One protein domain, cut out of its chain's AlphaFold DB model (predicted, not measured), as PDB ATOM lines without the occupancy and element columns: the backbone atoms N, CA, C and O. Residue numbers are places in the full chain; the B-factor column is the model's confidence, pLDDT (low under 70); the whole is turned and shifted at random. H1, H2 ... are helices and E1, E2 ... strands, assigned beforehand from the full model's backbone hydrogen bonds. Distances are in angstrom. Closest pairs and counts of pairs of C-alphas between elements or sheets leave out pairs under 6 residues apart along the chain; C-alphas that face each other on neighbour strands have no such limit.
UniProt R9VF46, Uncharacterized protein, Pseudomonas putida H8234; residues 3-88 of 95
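What this domain is: This is residues 3 to 88 of the 95 residues of an uncharacterized protein of Pseudomonas putida H8234 (UniProt R9VF46). Two lobes make a flat, open V: in one, the long helix H1 packs along the antiparallel pair E3 E5; in the other, short E4 lies beside the hairpin E1 E2. The 86 printed residues include E1 E2 H1 E3 E4 E5 in chain order, class mixed; sheet E1-E2-E4 is mixed. The whole is only just compact, close to loose: radius of gyration of the C-alphas 14.3 A, spans 40 by 39 by 15 A.

How they stand to each other: Start at E1, residues 3 to 11, which bends by 65 degrees at residue 6. It forms an antiparallel hairpin with E2, residues 14 to 22; N 5 and O 18 are within hydrogen-bond range at 2.9 A. H1, residues 29 to 51, has every O i to N i+4 pair within range. Its closest C-alphas to E3, residues 57 to 62, are Asn 46 and Ser 58, 5.5 A. E4, residues 73 to 76, is parallel to E2, with N 74 and O 19 at 2.8 A. E5, residues 82 to 87, is antiparallel to E3, with N 59 and O 85 at 2.8 A.

Where its parts are: Find C-alpha 3 at (241.422, 193.345, 173.468), where E1 begins; E2 runs 25.1 A, H1 33.0 A. E5 ends at C-alpha 87, (253.718, 200.341, 186.990).

The domain as a whole: The farthest C-alphas, Glu 12 and Ala 30, are 42.5 A apart. The printed part has no cut, no link is long, and no printed residue is under 70 in pLDDT.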
ATOM      1  N   ILE A   3     240.454 193.591 172.401       92.75
ATOM      2  CA  ILE A   3     241.422 193.345 173.468       92.75
ATOM      3  C   ILE A   3     240.662 192.709 174.632       92.75
ATOM      4  O   ILE A   3     239.742 193.319 175.171       92.75
ATOM      5  N   SER A   4     241.038 191.492 175.021       92.75
ATOM      6  CA  SER A   4     240.492 190.842 176.217       92.75
ATOM      7  C   SER A   4     241.254 191.301 177.456       92.75
ATOM      8  O   SER A   4     242.486 191.279 177.469       92.75
ATOM      9  N   LEU A   5     240.529 191.702 178.496       91.12
ATOM     10  CA  LEU A   5     241.105 192.114 179.771       91.12
ATOM     11  C   LEU A   5     241.232 190.924 180.725       91.12
ATOM     12  O   LEU A   5     240.497 189.948 180.637       91.12
ATOM     13  N   ASN A   6     242.135 191.044 181.696       86.19
ATOM     14  CA  ASN A   6     242.221 190.108 182.824       86.19
ATOM     15  C   ASN A   6     241.268 190.488 183.977       86.19
ATOM     16  O   ASN A   6     241.321 189.883 185.045       86.19
ATOM     17  N   ALA A   7     240.434 191.510 183.771       85.50
ATOM     18  CA  ALA A   7     239.371 191.946 184.668       85.50
ATOM     19  C   ALA A   7     238.011 191.638 184.030       85.50
ATOM     20  O   ALA A   7     237.905 191.570 182.804       85.50
ATOM     21  N   GLY A   8     236.985 191.451 184.851       87.62
ATOM     22  CA  GLY A   8     235.679 191.008 184.388       87.62
ATOM     23  C   GLY A   8     234.745 190.659 185.534       87.62
ATOM     24  O   GLY A   8     235.070 190.881 186.704       87.62
ATOM     25  N   GLU A   9     233.602 190.089 185.182       86.44
ATOM     26  CA  GLU A   9     232.622 189.602 186.146       86.44
ATOM     27  C   GLU A   9     233.006 188.206 186.635       86.44
ATOM     28  O   GLU A   9     233.440 187.346 185.863       86.44
ATOM     29  N   TRP A  10     232.857 187.993 187.940       84.31
ATOM     30  CA  TRP A  10     233.078 186.700 188.573       84.31
ATOM     31  C   TRP A  10     231.733 186.061 188.872       84.31
ATOM     32  O   TRP A  10     230.998 186.545 189.728       84.31
ATOM     33  N   GLU A  11     231.453 184.942 188.216       84.88
ATOM     34  CA  GLU A  11     230.252 184.149 188.454       84.88
ATOM     35  C   GLU A  11     230.675 182.706 188.732       84.88
ATOM     36  O   GLU A  11     231.459 182.126 187.983       84.88
ATOM     37  N   GLU A  12     230.260 182.146 189.871       83.31
ATOM     38  CA  GLU A  12     230.597 180.768 190.282       83.31
ATOM     39  C   GLU A  12     232.095 180.395 190.142       83.31
ATOM     40  O   GLU A  12     232.453 179.292 189.733       83.31
ATOM     41  N   LYS A  13     233.003 181.319 190.506       82.38
ATOM     42  CA  LYS A  13     234.479 181.194 190.381       82.38
ATOM     43  C   LYS A  13     235.016 181.164 188.944       82.38
ATOM     44  O   LYS A  13     236.218 180.976 188.750       82.38
ATOM     45  N   LYS A  14     234.171 181.388 187.945       85.75
ATOM     46  CA  LYS A  14     234.567 181.586 186.556       85.75
ATOM     47  C   LYS A  14     234.619 183.084 186.262       85.75
ATOM     48  O   LYS A  14     233.675 183.816 186.537       85.75
ATOM     49  N   LEU A  15     235.746 183.534 185.716       86.06
ATOM     50  CA  LEU A  15     235.902 184.905 185.245       86.06
ATOM     51  C   LEU A  15     235.369 185.006 183.815       86.06
ATOM     52  O   LEU A  15     235.874 184.324 182.919       86.06
ATOM     53  N   THR A  16     234.403 185.893 183.604       87.81
ATOM     54  CA  THR A  16     233.998 186.358 182.279       87.81
ATOM     55  C   THR A  16     234.742 187.661 181.996       87.81
ATOM     56  O   THR A  16     234.382 188.699 182.555       87.81
ATOM     57  N   PRO A  17     235.820 187.632 181.192       92.06
ATOM     58  CA  PRO A  17     236.661 188.801 180.985       92.06
ATOM     59  C   PRO A  17     235.922 189.882 180.200       92.06
ATOM     60  O   PRO A  17     235.245 189.597 179.210       92.06
ATOM     61  N   TYR A  18     236.130 191.131 180.600       94.12
ATOM     62  CA  TYR A  18     235.706 192.272 179.808       94.12
ATOM     63  C   TYR A  18     236.497 192.361 178.504       94.12
ATOM     64  O   TYR A  18     237.670 191.981 178.422       94.12
ATOM     65  N   GLN A  19     235.846 192.895 177.479       95.31
ATOM     66  CA  GLN A  19     236.419 193.090 176.159       95.31
ATOM     67  C   GLN A  19     236.378 194.560 175.777       95.31
ATOM     68  O   GLN A  19     235.345 195.215 175.879       95.31
ATOM     69  N   VAL A  20     237.500 195.062 175.273       95.38
ATOM     70  CA  VAL A  20     237.595 196.400 174.694       95.38
ATOM     71  C   VAL A  20     237.645 196.265 173.181       95.38
ATOM     72  O   VAL A  20     238.597 195.723 172.616       95.38
ATOM     73  N   VAL A  21     236.607 196.753 172.514       95.12
ATOM     74  CA  VAL A  21     236.508 196.829 171.061       95.12
ATOM     75  C   VAL A  21     236.952 198.216 170.621       95.12
ATOM     76  O   VAL A  21     236.274 199.218 170.820       95.12
ATOM     77  N   VAL A  22     238.119 198.272 169.995       93.06
ATOM     78  CA  VAL A  22     238.672 199.494 169.421       93.06
ATOM     79  C   VAL A  22     238.171 199.639 167.985       93.06
ATOM     80  O   VAL A  22     238.576 198.873 167.093       93.06
ATOM     81  N   LEU A  23     237.296 200.620 167.765       90.06
ATOM     82  CA  LEU A  23     236.755 200.991 166.458       90.06
ATOM     83  C   LEU A  23     237.732 201.919 165.738       90.06
ATOM     84  O   LEU A  23     237.601 203.134 165.701       90.06
ATOM     85  N   TRP A  24     238.756 201.295 165.167       88.75
ATOM     86  CA  TRP A  24     239.887 201.974 164.542       88.75
ATOM     87  C   TRP A  24     239.842 202.009 163.004       88.75
ATOM     88  O   TRP A  24     240.882 202.224 162.382       88.75
ATOM     89  N   SER A  25     238.696 201.714 162.370       84.44
ATOM     90  CA  SER A  25     238.582 201.711 160.896       84.44
ATOM     91  C   SER A  25     238.899 203.086 160.315       84.44
ATOM     92  O   SER A  25     239.664 203.182 159.360       84.44
ATOM     93  N   GLU A  26     238.416 204.132 160.987       85.56
ATOM     94  CA  GLU A  26     238.593 205.534 160.595       85.56
ATOM     95  C   GLU A  26     239.912 206.142 161.093       85.56
ATOM     96  O   GLU A  26     240.192 207.321 160.886       85.56
ATOM     97  N   TRP A  27     240.745 205.366 161.791       89.75
ATOM     98  CA  TRP A  27     241.991 205.883 162.343       89.75
ATOM     99  C   TRP A  27     243.109 205.884 161.302       89.75
ATOM    100  O   TRP A  27     243.277 204.953 160.502       89.75
ATOM    101  N   SER A  28     243.977 206.893 161.393       90.88
ATOM    102  CA  SER A  28     245.187 206.953 160.576       90.88
ATOM    103  C   SER A  28     246.069 205.714 160.792       90.88
ATOM    104  O   SER A  28     246.065 205.083 161.855       90.88
ATOM    105  N   ALA A  29     246.853 205.347 159.776       91.56
ATOM    106  CA  ALA A  29     247.810 204.244 159.893       91.56
ATOM    107  C   ALA A  29     248.807 204.478 161.043       91.56
ATOM    108  O   ALA A  29     249.124 203.548 161.782       91.56
ATOM    109  N   ALA A  30     249.224 205.733 161.243       91.94
ATOM    110  CA  ALA A  30     250.090 206.128 162.348       91.94
ATOM    111  C   ALA A  30     249.431 205.888 163.717       91.94
ATOM    112  O   ALA A  30     250.064 205.296 164.584       91.94
ATOM    113  N   ALA A  31     248.167 206.281 163.911       90.56
ATOM    114  CA  ALA A  31     247.454 206.061 165.174       90.56
ATOM    115  C   ALA A  31     247.264 204.564 165.474       90.56
ATOM    116  O   ALA A  31     247.530 204.109 166.585       90.56
ATOM    117  N   ARG A  32     246.894 203.773 164.457       92.38
ATOM    118  CA  ARG A  32     246.806 202.308 164.580       92.38
ATOM    119  C   ARG A  32     248.155 201.677 164.929       92.38
ATOM    120  O   ARG A  32     248.201 200.766 165.751       92.38
ATOM    121  N   GLY A  33     249.236 202.149 164.307       92.62
ATOM    122  CA  GLY A  33     250.598 201.692 164.580       92.62
ATOM    123  C   GLY A  33     251.051 202.013 166.003       92.62
ATOM    124  O   GLY A  33     251.565 201.129 166.682       92.62
ATOM    125  N   ARG A  34     250.790 203.236 166.481       91.94
ATOM    126  CA  ARG A  34     251.093 203.646 167.862       91.94
ATOM    127  C   ARG A  34     250.408 202.741 168.880       91.94
ATOM    128  O   ARG A  34     251.106 202.144 169.688       91.94
ATOM    129  N   LEU A  35     249.091 202.543 168.769       92.62
ATOM    130  CA  LEU A  35     248.358 201.684 169.705       92.62
ATOM    131  C   LEU A  35     248.875 200.236 169.689       92.62
ATOM    132  O   LEU A  35     249.035 199.621 170.739       92.62
ATOM    133  N   LYS A  36     249.161 199.673 168.508       92.62
ATOM    134  CA  LYS A  36     249.737 198.321 168.414       92.62
ATOM    135  C   LYS A  36     251.097 198.228 169.104       92.62
ATOM    136  O   LYS A  36     251.338 197.257 169.815       92.62
ATOM    137  N   ASN A  37     251.957 199.222 168.899       94.12
ATOM    138  CA  ASN A  37     253.273 199.265 169.525       94.12
ATOM    139  C   ASN A  37     253.158 199.406 171.045       94.12
ATOM    140  O   ASN A  37     253.820 198.665 171.759       94.12
ATOM    141  N   GLU A  38     252.285 200.285 171.540       93.19
ATOM    142  CA  GLU A  38     252.019 200.448 172.976       93.19
ATOM    143  C   GLU A  38     251.525 199.150 173.626       93.19
ATOM    144  O   GLU A  38     252.005 198.772 174.696       93.19
ATOM    145  N   LEU A  39     250.607 198.430 172.972       93.00
ATOM    146  CA  LEU A  39     250.112 197.139 173.455       93.00
ATOM    147  C   LEU A  39     251.210 196.069 173.470       93.00
ATOM    148  O   LEU A  39     251.288 195.284 174.414       93.00
ATOM    149  N   GLU A  40     252.055 196.027 172.440       93.94
ATOM    150  CA  GLU A  40     253.133 195.041 172.357       93.94
ATOM    151  C   GLU A  40     254.247 195.319 173.372       93.94
ATOM    152  O   GLU A  40     254.694 194.388 174.042       93.94
ATOM    153  N   ILE A  41     254.642 196.584 173.551       93.94
ATOM    154  CA  ILE A  41     255.602 196.998 174.585       93.94
ATOM    155  C   ILE A  41     255.062 196.620 175.965       93.94
ATOM    156  O   ILE A  41     255.713 195.873 176.694       93.94
ATOM    157  N   ALA A  42     253.823 197.015 176.272       92.62
ATOM    158  CA  ALA A  42     253.180 196.689 177.538       92.62
ATOM    159  C   ALA A  42     253.115 195.169 177.775       92.62
ATOM    160  O   ALA A  42     253.322 194.699 178.895       92.62
ATOM    161  N   ARG A  43     252.863 194.366 176.733       91.25
ATOM    162  CA  ARG A  43     252.871 192.899 176.828       91.25
ATOM    163  C   ARG A  43     254.261 192.359 177.165       91.25
ATOM    164  O   ARG A  43     254.374 191.491 178.034       91.25
ATOM    165  N   GLN A  44     255.303 192.849 176.497       93.44
ATOM    166  CA  GLN A  44     256.688 192.433 176.730       93.44
ATOM    167  C   GLN A  44     257.159 192.796 178.143       93.44
ATOM    168  O   GLN A  44     257.734 191.950 178.831       93.44
ATOM    169  N   GLU A  45     256.845 194.006 178.606       92.00
ATOM    170  CA  GLU A  45     257.148 194.466 179.964       92.00
ATOM    171  C   GLU A  45     256.451 193.603 181.017       92.00
ATOM    172  O   GLU A  45     257.088 193.153 181.966       92.00
ATOM    173  N   ASN A  46     255.176 193.259 180.808       90.25
ATOM    174  CA  ASN A  46     254.437 192.407 181.740       90.25
ATOM    175  C   ASN A  46     255.011 190.980 181.817       90.25
ATOM    176  O   ASN A  46     255.070 190.378 182.889       90.25
ATOM    177  N   ILE A  47     255.451 190.421 180.682       90.81
ATOM    178  CA  ILE A  47     256.109 189.106 180.641       90.81
ATOM    179  C   ILE A  47     257.436 189.151 181.404       90.81
ATOM    180  O   ILE A  47     257.728 188.231 182.172       90.81
ATOM    181  N   LYS A  48     258.219 190.220 181.217       92.44
ATOM    182  CA  LYS A  48     259.488 190.424 181.918       92.44
ATOM    183  C   LYS A  48     259.274 190.585 183.425       92.44
ATOM    184  O   LYS A  48     259.852 189.818 184.187       92.44
ATOM    185  N   ALA A  49     258.375 191.474 183.846       90.50
ATOM    186  CA  ALA A  49     258.029 191.680 185.252       90.50
ATOM    187  C   ALA A  49     257.570 190.376 185.927       90.50
ATOM    188  O   ALA A  49     258.025 190.042 187.019       90.50
ATOM    189  N   LYS A  50     256.747 189.569 185.238       89.50
ATOM    190  CA  LYS A  50     256.316 188.254 185.736       89.50
ATOM    191  C   LYS A  50     257.478 187.270 185.893       89.50
ATOM    192  O   LYS A  50     257.521 186.544 186.885       89.50
ATOM    193  N   LYS A  51     258.404 187.222 184.927       91.56
ATOM    194  CA  LYS A  51     259.611 186.380 185.001       91.56
ATOM    195  C   LYS A  51     260.500 186.794 186.176       91.56
ATOM    196  O   LYS A  51     260.989 185.930 186.900       91.56
ATOM    197  N   ASP A  52     260.627 188.097 186.386       92.69
ATOM    198  CA  ASP A  52     261.479 188.699 187.408       92.69
ATOM    199  C   ASP A  52     260.772 188.816 188.778       92.69
ATOM    200  O   ASP A  52     261.350 189.339 189.727       92.69
ATOM    201  N   LYS A  53     259.535 188.300 188.903       89.50
ATOM    202  CA  LYS A  53     258.682 188.348 190.111       89.50
ATOM    203  C   LYS A  53     258.490 189.764 190.676       89.50
ATOM    204  O   LYS A  53     258.387 189.943 191.887       89.50
ATOM    205  N   GLN A  54     258.432 190.759 189.798       89.75
ATOM    206  CA  GLN A  54     258.185 192.152 190.162       89.75
ATOM    207  C   GLN A  54     256.699 192.382 190.475       89.75
ATOM    208  O   GLN A  54     255.825 191.671 189.971       89.75
ATOM    209  N   ALA A  55     256.416 193.376 191.321       86.12
ATOM    210  CA  ALA A  55     255.050 193.779 191.660       86.12
ATOM    211  C   ALA A  55     254.368 194.577 190.534       86.12
ATOM    212  O   ALA A  55     253.136 194.586 190.453       86.12
ATOM    213  N   SER A  56     255.155 195.203 189.652       89.25
ATOM    214  CA  SER A  56     254.659 195.987 188.524       89.25
ATOM    215  C   SER A  56     253.876 195.132 187.528       89.25
ATOM    216  O   SER A  56     254.158 193.950 187.297       89.25
ATOM    217  N   ARG A  57     252.852 195.741 186.932       89.69
ATOM    218  CA  ARG A  57     252.005 195.121 185.914       89.69
ATOM    219  C   ARG A  57     251.678 196.129 184.832       89.69
ATOM    220  O   ARG A  57     251.642 197.332 185.067       89.69
ATOM    221  N   SER A  58     251.380 195.610 183.650       92.62
ATOM    222  CA  SER A  58     250.851 196.435 182.569       92.62
ATOM    223  C   SER A  58     249.335 196.547 182.664       92.62
ATOM    224  O   SER A  58     248.630 195.535 182.718       92.62
ATOM    225  N   TYR A  59     248.847 197.780 182.637       92.19
ATOM    226  CA  TYR A  59     247.439 198.144 182.669       92.19
ATOM    227  C   TYR A  59     247.023 198.779 181.345       92.19
ATOM    228  O   TYR A  59     247.811 199.464 180.691       92.19
ATOM    229  N   LEU A  60     245.765 198.555 180.969       93.44
ATOM    230  CA  LEU A  60     245.106 199.250 179.872       93.44
ATOM    231  C   LEU A  60     244.075 200.205 180.469       93.44
ATOM    232  O   LEU A  60     243.167 199.761 181.172       93.44
ATOM    233  N   PHE A  61     244.201 201.486 180.154       93.81
ATOM    234  CA  PHE A  61     243.226 202.507 180.512       93.81
ATOM    235  C   PHE A  61     242.464 202.923 179.266       93.81
ATOM    236  O   PHE A  61     243.047 203.070 178.191       93.81
ATOM    237  N   PHE A  62     241.151 203.095 179.399       94.94
ATOM    238  CA  PHE A  62     240.323 203.534 178.291       94.94
ATOM    239  C   PHE A  62     239.062 204.261 178.758       94.94
ATOM    240  O   PHE A  62     238.585 204.059 179.874       94.94
ATOM    241  N   VAL A  63     238.505 205.074 177.863       94.94
ATOM    242  CA  VAL A  63     237.163 205.649 177.973       94.94
ATOM    243  C   VAL A  63     236.368 205.205 176.753       94.94
ATOM    244  O   VAL A  63     236.789 205.398 175.613       94.94
ATOM    245  N   GLY A  64     235.217 204.584 176.988       93.62
ATOM    246  CA  GLY A  64     234.400 204.018 175.925       93.62
ATOM    247  C   GLY A  64     232.940 203.872 176.322       93.62
ATOM    248  O   GLY A  64     232.583 204.002 177.492       93.62
ATOM    249  N   ALA A  65     232.101 203.600 175.329       94.88
ATOM    250  CA  ALA A  65     230.694 203.295 175.541       94.88
ATOM    251  C   ALA A  65     230.534 201.802 175.847       94.88
ATOM    252  O   ALA A  65     231.046 200.962 175.109       94.88
ATOM    253  N   GLN A  66     229.823 201.465 176.920       95.00
ATOM    254  CA  GLN A  66     229.456 200.080 177.203       95.00
ATOM    255  C   GLN A  66     228.408 199.604 176.188       95.00
ATOM    256  O   GLN A  66     227.509 200.360 175.811       95.00
ATOM    257  N   ASP A  67     228.538 198.371 175.710       94.88
ATOM    258  CA  ASP A  67     227.598 197.790 174.760       94.88
ATOM    259  C   ASP A  67     226.227 197.563 175.417       94.88
ATOM    260  O   ASP A  67     226.123 197.035 176.524       94.88
ATOM    261  N   ALA A  68     225.162 197.959 174.717       93.25
ATOM    262  CA  ALA A  68     223.802 197.911 175.249       93.25
ATOM    263  C   ALA A  68     223.251 196.484 175.409       93.25
ATOM    264  O   ALA A  68     222.324 196.271 176.187       93.25
ATOM    265  N   LYS A  69     223.773 195.513 174.648       93.94
ATOM    266  CA  LYS A  69     223.336 194.110 174.695       93.94
ATOM    267  C   LYS A  69     224.251 193.265 175.566       93.94
ATOM    268  O   LYS A  69     223.775 192.327 176.198       93.94
ATOM    269  N   ASN A  70     225.546 193.567 175.570       91.62
ATOM    270  CA  ASN A  70     226.528 192.839 176.357       91.62
ATOM    271  C   ASN A  70     227.377 193.795 177.212       91.62
ATOM    272  O   ASN A  70     228.415 194.262 176.744       91.62
ATOM    273  N   PRO A  71     227.008 194.017 178.485       90.38
ATOM    274  CA  PRO A  71     227.744 194.898 179.391       90.38
ATOM    275  C   PRO A  71     229.231 194.545 179.571       90.38
ATOM    276  O   PRO A  71     230.015 195.398 179.981       90.38
ATOM    277  N   ALA A  72     229.662 193.327 179.226       91.94
ATOM    278  CA  ALA A  72     231.072 192.954 179.270       91.94
ATOM    279  C   ALA A  72     231.913 193.554 178.124       91.94
ATOM    280  O   ALA A  72     233.136 193.399 178.119       91.94
ATOM    281  N   ILE A  73     231.288 194.213 177.144       95.00
ATOM    282  CA  ILE A  73     231.950 194.803 175.979       95.00
ATOM    283  C   ILE A  73     231.943 196.329 176.087       95.00
ATOM    284  O   ILE A  73     230.908 196.948 176.321       95.00
ATOM    285  N   PHE A  74     233.098 196.940 175.840       95.81
ATOM    286  CA  PHE A  74     233.281 198.386 175.798       95.81
ATOM    287  C   PHE A  74     233.838 198.818 174.445       95.81
ATOM    288  O   PHE A  74     234.833 198.271 173.973       95.81
ATOM    289  N   HIS A  75     233.229 199.828 173.834       95.62
ATOM    290  CA  HIS A  75     233.604 200.360 172.528       95.62
ATOM    291  C   HIS A  75     234.396 201.658 172.674       95.62
ATOM    292  O   HIS A  75     233.895 202.646 173.212       95.62
ATOM    293  N   VAL A  76     235.621 201.672 172.151       94.75
ATOM    294  CA  VAL A  76     236.493 202.854 172.106       94.75
ATOM    295  C   VAL A  76     236.529 203.388 170.681       94.75
ATOM    296  O   VAL A  76     236.937 202.682 169.757       94.75
ATOM    297  N   LEU A  77     236.110 204.643 170.511       91.06
ATOM    298  CA  LEU A  77     235.951 205.284 169.199       91.06
ATOM    299  C   LEU A  77     237.144 206.160 168.795       91.06
ATOM    300  O   LEU A  77     237.379 206.379 167.608       91.06
ATOM    301  N   ASP A  78     237.910 206.654 169.766       90.06
ATOM    302  CA  ASP A  78     238.983 207.623 169.544       90.06
ATOM    303  C   ASP A  78     240.294 207.127 170.162       90.06
ATOM    304  O   ASP A  78     240.332 206.651 171.295       90.06
ATOM    305  N   HIS A  79     241.380 207.249 169.402       87.88
ATOM    306  CA  HIS A  79     242.721 206.827 169.800       87.88
ATOM    307  C   HIS A  79     243.260 207.557 171.029       87.88
ATOM    308  O   HIS A  79     244.135 207.032 171.703       87.88
ATOM    309  N   ARG A  80     242.740 208.747 171.340       91.06
ATOM    310  CA  ARG A  80     243.116 209.523 172.531       91.06
ATOM    311  C   ARG A  80     242.473 208.996 173.813       91.06
ATOM    312  O   ARG A  80     242.829 209.443 174.896       91.06
ATOM    313  N   LEU A  81     241.512 208.084 173.690       94.06
ATOM    314  CA  LEU A  81     240.746 207.521 174.798       94.06
ATOM    315  C   LEU A  81     241.228 206.121 175.184       94.06
ATOM    316  O   LEU A  81     240.478 205.375 175.806       94.06
ATOM    317  N   ILE A  82     242.440 205.739 174.789       94.38
ATOM    318  CA  ILE A  82     243.049 204.459 175.141       94.38
ATOM    319  C   ILE A  82     244.560 204.625 175.278       94.38
ATOM    320  O   ILE A  82     245.189 205.267 174.440       94.38
ATOM    321  N   CYS A  83     245.138 204.049 176.326       93.56
ATOM    322  CA  CYS A  83     246.583 203.990 176.524       93.56
ATOM    323  C   CYS A  83     246.970 202.812 177.425       93.56
ATOM    324  O   CYS A  83     246.135 202.243 178.138       93.56
ATOM    325  N   THR A  84     248.251 202.450 177.402       93.75
ATOM    326  CA  THR A  84     248.840 201.491 178.341       93.75
ATOM    327  C   THR A  84     249.762 202.192 179.335       93.75
ATOM    328  O   THR A  84     250.366 203.217 179.028       93.75
ATOM    329  N   ALA A  85     249.881 201.632 180.537       92.56
ATOM    330  CA  ALA A  85     250.893 202.032 181.515       92.56
ATOM    331  C   ALA A  85     251.450 200.791 182.217       92.56
ATOM    332  O   ALA A  85     250.697 199.857 182.498       92.56
ATOM    333  N   HIS A  86     252.749 200.780 182.504       92.31
ATOM    334  CA  HIS A  86     253.411 199.703 183.233       92.31
ATOM    335  C   HIS A  86     253.958 200.236 184.552       92.31
ATOM    336  O   HIS A  86     254.944 200.969 184.555       92.31
ATOM    337  N   ASP A  87     253.305 199.890 185.659       91.56
ATOM    338  CA  ASP A  87     253.718 200.341 186.990       91.56
ATOM    339  C   ASP A  87     253.087 199.472 188.094       91.56
ATOM    340  O   ASP A  87     252.397 198.484 187.820       91.56
ATOM    341  N   GLU A  88     253.322 199.814 189.355       90.81
ATOM    342  CA  GLU A  88     252.589 199.293 190.503       90.81
ATOM    343  C   GLU A  88     251.356 200.163 190.797       90.81
ATOM    344  O   GLU A  88     251.438 201.383 190.922       90.81
TER     345      GLU A  88